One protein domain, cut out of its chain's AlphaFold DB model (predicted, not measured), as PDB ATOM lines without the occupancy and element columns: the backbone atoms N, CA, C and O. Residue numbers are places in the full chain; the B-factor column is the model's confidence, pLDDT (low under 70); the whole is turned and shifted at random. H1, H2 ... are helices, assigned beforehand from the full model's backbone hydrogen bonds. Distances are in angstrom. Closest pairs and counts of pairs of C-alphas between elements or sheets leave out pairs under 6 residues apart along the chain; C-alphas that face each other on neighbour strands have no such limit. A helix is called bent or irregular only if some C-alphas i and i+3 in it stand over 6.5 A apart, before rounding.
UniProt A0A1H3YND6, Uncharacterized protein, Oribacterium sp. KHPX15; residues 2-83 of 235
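This is residues 2 to 83 of the 235 residues of an uncharacterized protein of Oribacterium sp. KHPX15 (UniProt A0A1H3YND6). The long helix H6 and the shorter H3, which runs back along it, make a packed pair, with the short H2 alongside the two so that the three centres form a triangle. H1 lies off to the side near H3 and touches no helix, while irregular H4 and the short H5 form a loosely joined end near where H6 begins. The printed part has 82 residues with six named helices in the order H1 to H6 and no named strand; its class is all helix, with 64 of the 82 residues in helices. The whole is compact, with a radius of gyration of the C-alphas of 12.6 A and spans of 35 by 25 by 21 A.

H1 is residues 2 to 10, 11.6 A from first to last C-alpha, and begins with C-alpha 2 at (165.858, 126.177, 154.759). H2 is residues 17 to 23, 9.7 A long. H3 is residues 27 to 39, 18.3 A long, with C-alpha 27 at (163.399, 116.322, 139.656). H4 is residues 41 to 50, 12.5 A long, and irregular: C-alphas 42 and 45 are 9.2 A apart. H5 is residues 53 to 56, 5.1 A long. H6 is residues 62 to 82, 30.4 A long, and ends with C-alpha 82 at (157.735, 114.912, 131.189).

H3 and H6 touch, their closest C-alphas being those of Ile 38 and Phe 69, 6.0 A apart. They run opposite ways at a shallow tilt of 32 degrees, only just short of steep. H2 and H3 are close but not clearly touching, with the closest C-alphas, of Tyr 21 and Arg 30, 7.0 A apart; they run opposite ways at a shallow tilt of 21 degrees. H2 and H6 are near each other, with 8 pairs of C-alphas within 10 A, and H1 and H3 are near each other with 5. H3 and H4 meet only through their link. H4 and H6 are close but not clearly touching, with the C-alphas of Ser 41 and Phe 69 closest at 6.4 A; they run opposite ways at a steep tilt of 44 degrees. H4 and H5 are also close but not clearly touching, the C-alphas of Gln 48 and Ile 56 being closest at 7.2 A. H5 and H6 are only just apart, at 8.5 A. H1 and H6 are apart, among others. In H1, H3 and H6 every O i to N i+4 pair is within hydrogen-bond range; H2 has 1 of 3, beside 3 of 4 O i to N i+3 pairs, H4 has 3 of 6, and H5 is too short for such a pair.

The two C-alphas farthest apart, of Glu 49 and Arg 82, are 36.2 A apart. The printed part has no cut. The link from H1 to H2 is short but not tight, the other links are tight, and no link is long. The mean pLDDT of the printed part is 73.0, with residues 2 to 16 and 42 to 59 under 70.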
ATOM      1  N   LEU A   2     164.973 126.585 155.873       39.97
ATOM      2  CA  LEU A   2     165.858 126.177 154.759       39.97
ATOM      3  C   LEU A   2     165.615 126.947 153.440       39.97
ATOM      4  O   LEU A   2     166.573 127.237 152.737       39.97
ATOM      5  N   LEU A   3     164.366 127.358 153.162       43.03
ATOM      6  CA  LEU A   3     163.977 128.180 151.997       43.03
ATOM      7  C   LEU A   3     164.786 129.476 151.889       43.03
ATOM      8  O   LEU A   3     165.385 129.760 150.865       43.03
ATOM      9  N   ASN A   4     164.855 130.235 152.988       48.31
ATOM     10  CA  ASN A   4     165.595 131.492 153.023       48.31
ATOM     11  C   ASN A   4     167.093 131.279 152.845       48.31
ATOM     12  O   ASN A   4     167.751 132.202 152.406       48.31
ATOM     13  N   GLN A   5     167.626 130.102 153.173       49.25
ATOM     14  CA  GLN A   5     169.044 129.809 153.018       49.25
ATOM     15  C   GLN A   5     169.350 129.351 151.585       49.25
ATOM     16  O   GLN A   5     170.291 129.843 150.992       49.25
ATOM     17  N   ILE A   6     168.516 128.508 150.965       45.34
ATOM     18  CA  ILE A   6     168.693 128.086 149.562       45.34
ATOM     19  C   ILE A   6     168.419 129.249 148.595       45.34
ATOM     20  O   ILE A   6     169.178 129.453 147.650       45.34
ATOM     21  N   ILE A   7     167.391 130.059 148.867       52.06
ATOM     22  CA  ILE A   7     167.071 131.254 148.078       52.06
ATOM     23  C   ILE A   7     168.124 132.358 148.288       52.06
ATOM     24  O   ILE A   7     168.541 132.966 147.307       52.06
ATOM     25  N   LYS A   8     168.619 132.593 149.518       50.62
ATOM     26  CA  LYS A   8     169.686 133.592 149.758       50.62
ATOM     27  C   LYS A   8     171.073 133.145 149.305       50.62
ATOM     28  O   LYS A   8     171.829 133.994 148.844       50.62
ATOM     29  N   ASP A   9     171.414 131.866 149.449       47.03
ATOM     30  CA  ASP A   9     172.777 131.382 149.202       47.03
ATOM     31  C   ASP A   9     172.988 130.918 147.755       47.03
ATOM     32  O   ASP A   9     174.120 130.970 147.282       47.03
ATOM     33  N   ASN A  10     171.937 130.490 147.033       41.88
ATOM     34  CA  ASN A  10     172.091 129.858 145.712       41.88
ATOM     35  C   ASN A  10     171.266 130.477 144.573       41.88
ATOM     36  O   ASN A  10     171.639 130.314 143.411       41.88
ATOM     37  N   LEU A  11     170.178 131.203 144.850       51.41
ATOM     38  CA  LEU A  11     169.317 131.759 143.803       51.41
ATOM     39  C   LEU A  11     169.615 133.240 143.580       51.41
ATOM     40  O   LEU A  11     168.931 134.131 144.078       51.41
ATOM     41  N   ASN A  12     170.607 133.519 142.735       54.88
ATOM     42  CA  ASN A  12     170.633 134.801 142.037       54.88
ATOM     43  C   ASN A  12     169.563 134.763 140.932       54.88
ATOM     44  O   ASN A  12     169.887 134.602 139.754       54.88
ATOM     45  N   LEU A  13     168.288 134.888 141.336       54.78
ATOM     46  CA  LEU A  13     167.086 134.803 140.484       54.78
ATOM     47  C   LEU A  13     167.155 135.702 139.237       54.78
ATOM     48  O   LEU A  13     166.447 135.467 138.265       54.78
ATOM     49  N   LYS A  14     168.036 136.710 139.259       55.47
ATOM     50  CA  LYS A  14     168.202 137.732 138.229       55.47
ATOM     51  C   LYS A  14     168.891 137.272 136.951       55.47
ATOM     52  O   LYS A  14     168.437 137.635 135.876       55.47
ATOM     53  N   LYS A  15     170.057 136.616 137.034       56.34
ATOM     54  CA  LYS A  15     170.991 136.657 135.886       56.34
ATOM     55  C   LYS A  15     171.088 135.377 135.071       56.34
ATOM     56  O   LYS A  15     171.463 135.452 133.910       56.34
ATOM     57  N   ASP A  16     170.695 134.237 135.629       67.50
ATOM     58  CA  ASP A  16     170.811 132.955 134.931       67.50
ATOM     59  C   ASP A  16     169.758 131.927 135.384       67.50
ATOM     60  O   ASP A  16     169.964 130.739 135.166       67.50
ATOM     61  N   TRP A  17     168.625 132.335 135.982       77.75
ATOM     62  CA  TRP A  17     167.621 131.388 136.503       77.75
ATOM     63  C   TRP A  17     167.197 130.339 135.463       77.75
ATOM     64  O   TRP A  17     167.197 129.147 135.754       77.75
ATOM     65  N   ALA A  18     166.943 130.755 134.219       76.50
ATOM     66  CA  ALA A  18     166.602 129.832 133.136       76.50
ATOM     67  C   ALA A  18     167.674 128.747 132.889       76.50
ATOM     68  O   ALA A  18     167.335 127.637 132.492       76.50
ATOM     69  N   LYS A  19     168.957 129.043 133.144       77.12
ATOM     70  CA  LYS A  19     170.055 128.064 133.069       77.12
ATOM     71  C   LYS A  19     170.159 127.245 134.356       77.12
ATOM     72  O   LYS A  19     170.198 126.023 134.287       77.12
ATOM     73  N   GLN A  20     170.122 127.914 135.509       82.31
ATOM     74  CA  GLN A  20     170.200 127.296 136.840       82.31
ATOM     75  C   GLN A  20     169.078 126.281 137.079       82.31
ATOM     76  O   GLN A  20     169.291 125.268 137.738       82.31
ATOM     77  N   TYR A  21     167.898 126.517 136.503       84.94
ATOM     78  CA  TYR A  21     166.776 125.584 136.509       84.94
ATOM     79  C   TYR A  21     167.192 124.172 136.059       84.94
ATOM     80  O   TYR A  21     166.816 123.179 136.684       84.94
ATOM     81  N   TYR A  22     168.015 124.078 135.013       88.31
ATOM     82  CA  TYR A  22     168.483 122.803 134.472       88.31
ATOM     83  C   TYR A  22     169.663 122.193 135.244       88.31
ATOM     84  O   TYR A  22     169.906 120.992 135.099       88.31
ATOM     85  N   ASP A  23     170.337 122.970 136.100       85.88
ATOM     86  CA  ASP A  23     171.417 122.494 136.977       85.88
ATOM     87  C   ASP A  23     170.883 121.704 138.188       85.88
ATOM     88  O   ASP A  23     171.606 120.901 138.783       85.88
ATOM     89  N   ILE A  24     169.601 121.878 138.540       86.56
ATOM     90  CA  ILE A  24     168.942 121.104 139.601       86.56
ATOM     91  C   ILE A  24     168.702 119.680 139.090       86.56
ATOM     92  O   ILE A  24     167.755 119.435 138.342       86.56
ATOM     93  N   ALA A  25     169.584 118.745 139.446       84.25
ATOM     94  CA  ALA A  25     169.552 117.375 138.930       84.25
ATOM     95  C   ALA A  25     168.370 116.543 139.454       84.25
ATOM     96  O   ALA A  25     167.823 115.731 138.709       84.25
ATOM     97  N   ASP A  26     167.987 116.734 140.719       88.19
ATOM     98  CA  ASP A  26     166.849 116.041 141.318       88.19
ATOM     99  C   ASP A  26     165.528 116.675 140.851       88.19
ATOM    100  O   ASP A  26     165.321 117.884 140.957       88.19
ATOM    101  N   ILE A  27     164.643 115.853 140.283       91.00
ATOM    102  CA  ILE A  27     163.399 116.322 139.656       91.00
ATOM    103  C   ILE A  27     162.385 116.808 140.693       91.00
ATOM    104  O   ILE A  27     161.637 117.748 140.415       91.00
ATOM    105  N   ASP A  28     162.370 116.218 141.887       89.00
ATOM    106  CA  ASP A  28     161.441 116.612 142.944       89.00
ATOM    107  C   ASP A  28     161.896 117.925 143.592       89.00
ATOM    108  O   ASP A  28     161.072 118.797 143.881       89.00
ATOM    109  N   ASP A  29     163.207 118.128 143.730       88.12
ATOM    110  CA  ASP A  29     163.780 119.419 144.104       88.12
ATOM    111  C   ASP A  29     163.492 120.489 143.043       88.12
ATOM    112  O   ASP A  29     163.090 121.603 143.388       88.12
ATOM    113  N   ARG A  30     163.644 120.156 141.753       89.69
ATOM    114  CA  ARG A  30     163.368 121.075 140.638       89.69
ATOM    115  C   ARG A  30     161.901 121.509 140.615       89.69
ATOM    116  O   ARG A  30     161.616 122.699 140.477       89.69
ATOM    117  N   GLU A  31     160.975 120.568 140.795       92.06
ATOM    118  CA  GLU A  31     159.545 120.868 140.920       92.06
ATOM    119  C   GLU A  31     159.252 121.728 142.149       92.06
ATOM    120  O   GLU A  31     158.516 122.713 142.049       92.06
ATOM    121  N   ARG A  32     159.828 121.377 143.305       88.38
ATOM    122  CA  ARG A  32     159.624 122.117 144.552       88.38
ATOM    123  C   ARG A  32     160.026 123.580 144.393       88.38
ATOM    124  O   ARG A  32     159.236 124.450 144.748       88.38
ATOM    125  N   VAL A  33     161.191 123.850 143.801       86.12
ATOM    126  CA  VAL A  33     161.651 125.225 143.547       86.12
ATOM    127  C   VAL A  33     160.698 125.968 142.608       86.12
ATOM    128  O   VAL A  33     160.351 127.109 142.897       86.12
ATOM    129  N   LEU A  34     160.216 125.342 141.526       88.75
ATOM    130  CA  LEU A  34     159.235 125.981 140.638       88.75
ATOM    131  C   LEU A  34     157.936 126.335 141.365       88.75
ATOM    132  O   LEU A  34     157.440 127.447 141.217       88.75
ATOM    133  N   ARG A  35     157.384 125.415 142.162       89.38
ATOM    134  CA  ARG A  35     156.146 125.659 142.918       89.38
ATOM    135  C   ARG A  35     156.319 126.752 143.966       89.38
ATOM    136  O   ARG A  35     155.418 127.565 144.148       89.38
ATOM    137  N   GLU A  36     157.463 126.769 144.643       81.38
ATOM    138  CA  GLU A  36     157.813 127.828 145.590       81.38
ATOM    139  C   GLU A  36     157.969 129.175 144.890       81.38
ATOM    140  O   GLU A  36     157.496 130.167 145.423       81.38
ATOM    141  N   LEU A  37     158.566 129.227 143.696       80.31
ATOM    142  CA  LEU A  37     158.642 130.459 142.912       80.31
ATOM    143  C   LEU A  37     157.254 130.920 142.470       80.31
ATOM    144  O   LEU A  37     156.909 132.073 142.677       80.31
ATOM    145  N   ILE A  38     156.432 130.037 141.911       85.12
ATOM    146  CA  ILE A  38     155.094 130.398 141.421       85.12
ATOM    147  C   ILE A  38     154.198 130.893 142.561       85.12
ATOM    148  O   ILE A  38     153.473 131.863 142.367       85.12
ATOM    149  N   SER A  39     154.283 130.323 143.768       80.19
ATOM    150  CA  SER A  39     153.477 130.800 144.905       80.19
ATOM    151  C   SER A  39     153.847 132.212 145.380       80.19
ATOM    152  O   SER A  39     153.057 132.857 146.067       80.19
ATOM    153  N   LEU A  40     155.015 132.732 144.980       72.56
ATOM    154  CA  LEU A  40     155.373 134.136 145.187       72.56
ATOM    155  C   LEU A  40     154.602 135.088 144.254       72.56
ATOM    156  O   LEU A  40     154.554 136.284 144.536       72.56
ATOM    157  N   SER A  41     154.010 134.582 143.165       70.06
ATOM    158  CA  SER A  41     153.293 135.385 142.161       70.06
ATOM    159  C   SER A  41     151.885 135.810 142.588       70.06
ATOM    160  O   SER A  41     151.389 136.832 142.115       70.06
ATOM    161  N   ASP A  42     151.263 135.081 143.524       63.28
ATOM    162  CA  ASP A  42     149.845 135.220 143.895       63.28
ATOM    163  C   ASP A  42     149.492 136.558 144.577       63.28
ATOM    164  O   ASP A  42     148.334 136.792 144.917       63.28
ATOM    165  N   ASN A  43     150.458 137.455 144.798       57.62
ATOM    166  CA  ASN A  43     150.250 138.677 145.568       57.62
ATOM    167  C   ASN A  43     151.182 139.831 145.160       57.62
ATOM    168  O   ASN A  43     151.889 140.346 146.006       57.62
ATOM    169  N   TYR A  44     151.194 140.304 143.908       54.81
ATOM    170  CA  TYR A  44     152.079 141.420 143.493       54.81
ATOM    171  C   TYR A  44     152.071 142.636 144.456       54.81
ATOM    172  O   TYR A  44     153.134 143.105 144.866       54.81
ATOM    173  N   GLU A  45     150.888 143.089 144.892       54.69
ATOM    174  CA  GLU A  45     150.737 144.216 145.831       54.69
ATOM    175  C   GLU A  45     151.160 143.864 147.273       54.69
ATOM    176  O   GLU A  45     151.845 144.649 147.921       54.69
ATOM    177  N   SER A  46     150.842 142.663 147.780       51.69
ATOM    178  CA  SER A  46     151.261 142.230 149.129       51.69
ATOM    179  C   SER A  46     152.723 141.737 149.185       51.69
ATOM    180  O   SER A  46     153.319 141.647 150.260       51.69
ATOM    181  N   PHE A  47     153.306 141.396 148.036       50.88
ATOM    182  CA  PHE A  47     154.679 140.934 147.830       50.88
ATOM    183  C   PHE A  47     155.651 142.114 147.877       50.88
ATOM    184  O   PHE A  47     156.693 141.997 148.518       50.88
ATOM    185  N   GLN A  48     155.276 143.276 147.320       52.06
ATOM    186  CA  GLN A  48     156.040 144.525 147.467       52.06
ATOM    187  C   GLN A  48     156.293 144.918 148.928       52.06
ATOM    188  O   GLN A  48     157.362 145.437 149.243       52.06
ATOM    189  N   GLU A  49     155.350 144.631 149.827       51.88
ATOM    190  CA  GLU A  49     155.465 144.976 151.250       51.88
ATOM    191  C   GLU A  49     156.171 143.907 152.106       51.88
ATOM    192  O   GLU A  49     156.685 144.224 153.180       51.88
ATOM    193  N   SER A  50     156.199 142.641 151.668       42.97
ATOM    194  CA  SER A  50     156.628 141.493 152.497       42.97
ATOM    195  C   SER A  50     157.884 140.765 152.012       42.97
ATOM    196  O   SER A  50     158.450 139.959 152.759       42.97
ATOM    197  N   VAL A  51     158.344 141.045 150.792       48.50
ATOM    198  CA  VAL A  51     159.516 140.398 150.194       48.50
ATOM    199  C   VAL A  51     160.707 141.343 150.169       48.50
ATOM    200  O   VAL A  51     160.561 142.553 150.045       48.50
ATOM    201  N   ASP A  52     161.906 140.775 150.349       50.84
ATOM    202  CA  ASP A  52     163.166 141.518 150.331       50.84
ATOM    203  C   ASP A  52     163.214 142.399 149.068       50.84
ATOM    204  O   ASP A  52     163.187 141.850 147.960       50.84
ATOM    205  N   PRO A  53     163.306 143.737 149.205       53.00
ATOM    206  CA  PRO A  53     163.367 144.661 148.077       53.00
ATOM    207  C   PRO A  53     164.410 144.264 147.029       53.00
ATOM    208  O   PRO A  53     164.202 144.505 145.850       53.00
ATOM    209  N   LYS A  54     165.475 143.537 147.399       54.72
ATOM    210  CA  LYS A  54     166.485 143.022 146.457       54.72
ATOM    211  C   LYS A  54     165.954 142.037 145.409       54.72
ATOM    212  O   LYS A  54     166.569 141.918 144.345       54.72
ATOM    213  N   ILE A  55     164.870 141.316 145.712       53.44
ATOM    214  CA  ILE A  55     164.189 140.404 144.779       53.44
ATOM    215  C   ILE A  55     163.356 141.216 143.773       53.44
ATOM    216  O   ILE A  55     163.315 140.869 142.596       53.44
ATOM    217  N   ILE A  56     162.758 142.325 144.220       55.22
ATOM    218  CA  ILE A  56     161.878 143.201 143.426       55.22
ATOM    219  C   ILE A  56     162.673 144.205 142.591       55.22
ATOM    220  O   ILE A  56     162.368 144.388 141.417       55.22
ATOM    221  N   ASP A  57     163.774 144.734 143.135       56.88
ATOM    222  CA  ASP A  57     164.781 145.594 142.485       56.88
ATOM    223  C   ASP A  57     165.480 144.904 141.296       56.88
ATOM    224  O   ASP A  57     166.548 145.323 140.832       56.88
ATOM    225  N   GLY A  58     164.981 143.749 140.863       61.28
ATOM    226  CA  GLY A  58     165.513 142.966 139.771       61.28
ATOM    227  C   GLY A  58     164.755 142.889 138.496       61.28
ATOM    228  O   GLY A  58     165.365 142.498 137.507       61.28
ATOM    229  N   PHE A  59     163.505 143.294 138.529       69.69
ATOM    230  CA  PHE A  59     162.705 143.404 137.337       69.69
ATOM    231  C   PHE A  59     162.742 144.866 136.904       69.69
ATOM    232  O   PHE A  59     162.522 145.774 137.708       69.69
ATOM    233  N   ALA A  60     163.077 145.104 135.641       71.94
ATOM    234  CA  ALA A  60     163.082 146.430 135.046       71.94
ATOM    235  C   ALA A  60     161.655 146.971 134.857       71.94
ATOM    236  O   ALA A  60     161.474 148.185 134.743       71.94
ATOM    237  N   SER A  61     160.648 146.090 134.824       76.75
ATOM    238  CA  SER A  61     159.234 146.447 134.715       76.75
ATOM    239  C   SER A  61     158.302 145.399 135.336       76.75
ATOM    240  O   SER A  61     158.689 144.262 135.607       76.75
ATOM    241  N   GLU A  62     157.038 145.781 135.526       76.25
ATOM    242  CA  GLU A  62     155.961 144.858 135.901       76.25
ATOM    243  C   GLU A  62     155.725 143.777 134.829       76.25
ATOM    244  O   GLU A  62     155.455 142.627 135.167       76.25
ATOM    245  N   ASP A  63     155.894 144.110 133.546       82.19
ATOM    246  CA  ASP A  63     155.782 143.137 132.452       82.19
ATOM    247  C   ASP A  63     156.862 142.051 132.545       82.19
ATOM    248  O   ASP A  63     156.563 140.870 132.377       82.19
ATOM    249  N   GLU A  64     158.106 142.421 132.869       80.62
ATOM    250  CA  GLU A  64     159.198 141.458 133.066       80.62
ATOM    251  C   GLU A  64     158.929 140.545 134.270       80.62
ATOM    252  O   GLU A  64     159.156 139.337 134.199       80.62
ATOM    253  N   TYR A  65     158.376 141.104 135.351       77.25
ATOM    254  CA  TYR A  65     157.924 140.332 136.508       77.25
ATOM    255  C   TYR A  65     156.840 139.321 136.107       77.25
ATOM    256  O   TYR A  65     156.975 138.127 136.375       77.25
ATOM    257  N   ARG A  66     155.778 139.768 135.423       82.50
ATOM    258  CA  ARG A  66     154.668 138.899 134.996       82.50
ATOM    259  C   ARG A  66     155.152 137.798 134.054       82.50
ATOM    260  O   ARG A  66     154.778 136.639 134.235       82.50
ATOM    261  N   GLN A  67     156.025 138.142 133.108       86.31
ATOM    262  CA  GLN A  67     156.626 137.178 132.192       86.31
ATOM    263  C   GLN A  67     157.472 136.144 132.941       86.31
ATOM    264  O   GLN A  67     157.358 134.956 132.657       86.31
ATOM    265  N   PHE A  68     158.263 136.555 133.937       85.75
ATOM    266  CA  PHE A  68     159.075 135.634 134.732       85.75
ATOM    267  C   PHE A  68     158.231 134.550 135.417       85.75
ATOM    268  O   PHE A  68     158.598 133.373 135.377       85.75
ATOM    269  N   PHE A  69     157.099 134.902 136.034       86.38
ATOM    270  CA  PHE A  69     156.235 133.898 136.668       86.38
ATOM    271  C   PHE A  69     155.481 133.057 135.641       86.38
ATOM    272  O   PHE A  69     155.496 131.834 135.767       86.38
ATOM    273  N   SER A  70     154.947 133.673 134.581       90.56
ATOM    274  CA  SER A  70     154.314 132.950 133.468       90.56
ATOM    275  C   SER A  70     155.263 131.916 132.849       90.56
ATOM    276  O   SER A  70     154.868 130.786 132.556       90.56
ATOM    277  N   ASP A  71     156.537 132.265 132.675       93.00
ATOM    278  CA  ASP A  71     157.550 131.352 132.161       93.00
ATOM    279  C   ASP A  71     157.813 130.185 133.129       93.00
ATOM    280  O   ASP A  71     158.104 129.062 132.713       93.00
ATOM    281  N   ASN A  72     157.745 130.420 134.440       92.25
ATOM    282  CA  ASN A  72     157.928 129.367 135.439       92.25
ATOM    283  C   ASN A  72     156.708 128.447 135.555       92.25
ATOM    284  O   ASN A  72     156.884 127.237 135.691       92.25
ATOM    285  N   GLU A  73     155.493 128.975 135.419       94.50
ATOM    286  CA  GLU A  73     154.278 128.165 135.273       94.50
ATOM    287  C   GLU A  73     154.376 127.255 134.051       94.50
ATOM    288  O   GLU A  73     154.100 126.054 134.131       94.50
ATOM    289  N   ARG A  74     154.870 127.800 132.935       96.62
ATOM    290  CA  ARG A  74     155.100 127.031 131.717       96.62
ATOM    291  C   ARG A  74     156.161 125.943 131.899       96.62
ATOM    292  O   ARG A  74     155.947 124.807 131.469       96.62
ATOM    293  N   ARG A  75     157.274 126.244 132.584       96.56
ATOM    294  CA  ARG A  75     158.282 125.235 132.970       96.56
ATOM    295  C   ARG A  75     157.676 124.138 133.840       96.56
ATOM    296  O   ARG A  75     157.960 122.967 133.598       96.56
ATOM    297  N   LEU A  76     156.826 124.493 134.806       96.06
ATOM    298  CA  LEU A  76     156.159 123.524 135.677       96.06
ATOM    299  C   LEU A  76     155.217 122.617 134.883       96.06
ATOM    300  O   LEU A  76     155.232 121.404 135.081       96.06
ATOM    301  N   GLU A  77     154.434 123.176 133.960       97.50
ATOM    302  CA  GLU A  77     153.557 122.388 133.095       97.50
ATOM    303  C   GLU A  77     154.355 121.346 132.295       97.50
ATOM    304  O   GLU A  77     154.007 120.162 132.287       97.50
ATOM    305  N   ILE A  78     155.442 121.772 131.646       98.12
ATOM    306  CA  ILE A  78     156.308 120.891 130.857       98.12
ATOM    307  C   ILE A  78     156.957 119.828 131.753       98.12
ATOM    308  O   ILE A  78     156.927 118.641 131.409       98.12
ATOM    309  N   LEU A  79     157.473 120.223 132.924       96.50
ATOM    310  CA  LEU A  79     158.090 119.314 133.889       96.50
ATOM    311  C   LEU A  79     157.114 118.213 134.316       96.50
ATOM    312  O   LEU A  79     157.484 117.044 134.288       96.50
ATOM    313  N   LEU A  80     155.870 118.564 134.649       96.06
ATOM    314  CA  LEU A  80     154.845 117.606 135.079       96.06
ATOM    315  C   LEU A  80     154.364 116.693 133.944       96.06
ATOM    316  O   LEU A  80     153.944 115.559 134.192       96.06
ATOM    317  N   LYS A  81     154.423 117.153 132.689       96.69
ATOM    318  CA  LYS A  81     154.145 116.297 131.528       96.69
ATOM    319  C   LYS A  81     155.287 115.319 131.255       96.69
ATOM    320  O   LYS A  81     155.008 114.157 130.958       96.69
ATOM    321  N   ARG A  82     156.545 115.757 131.378       96.75
ATOM    322  CA  ARG A  82     157.735 114.912 131.189       96.75
ATOM    323  C   ARG A  82     157.921 113.924 132.338       96.75
ATOM    324  O   ARG A  82     158.137 112.739 132.103       96.75
ATOM    325  N   TYR A  83     157.785 114.400 133.564       95.38
ATOM    326  CA  TYR A  83     157.863 113.626 134.792       95.38
ATOM    327  C   TYR A  83     156.506 113.731 135.491       95.38
ATOM    328  O   TYR A  83     156.256 114.697 136.198       95.38
TER     329      TYR A  83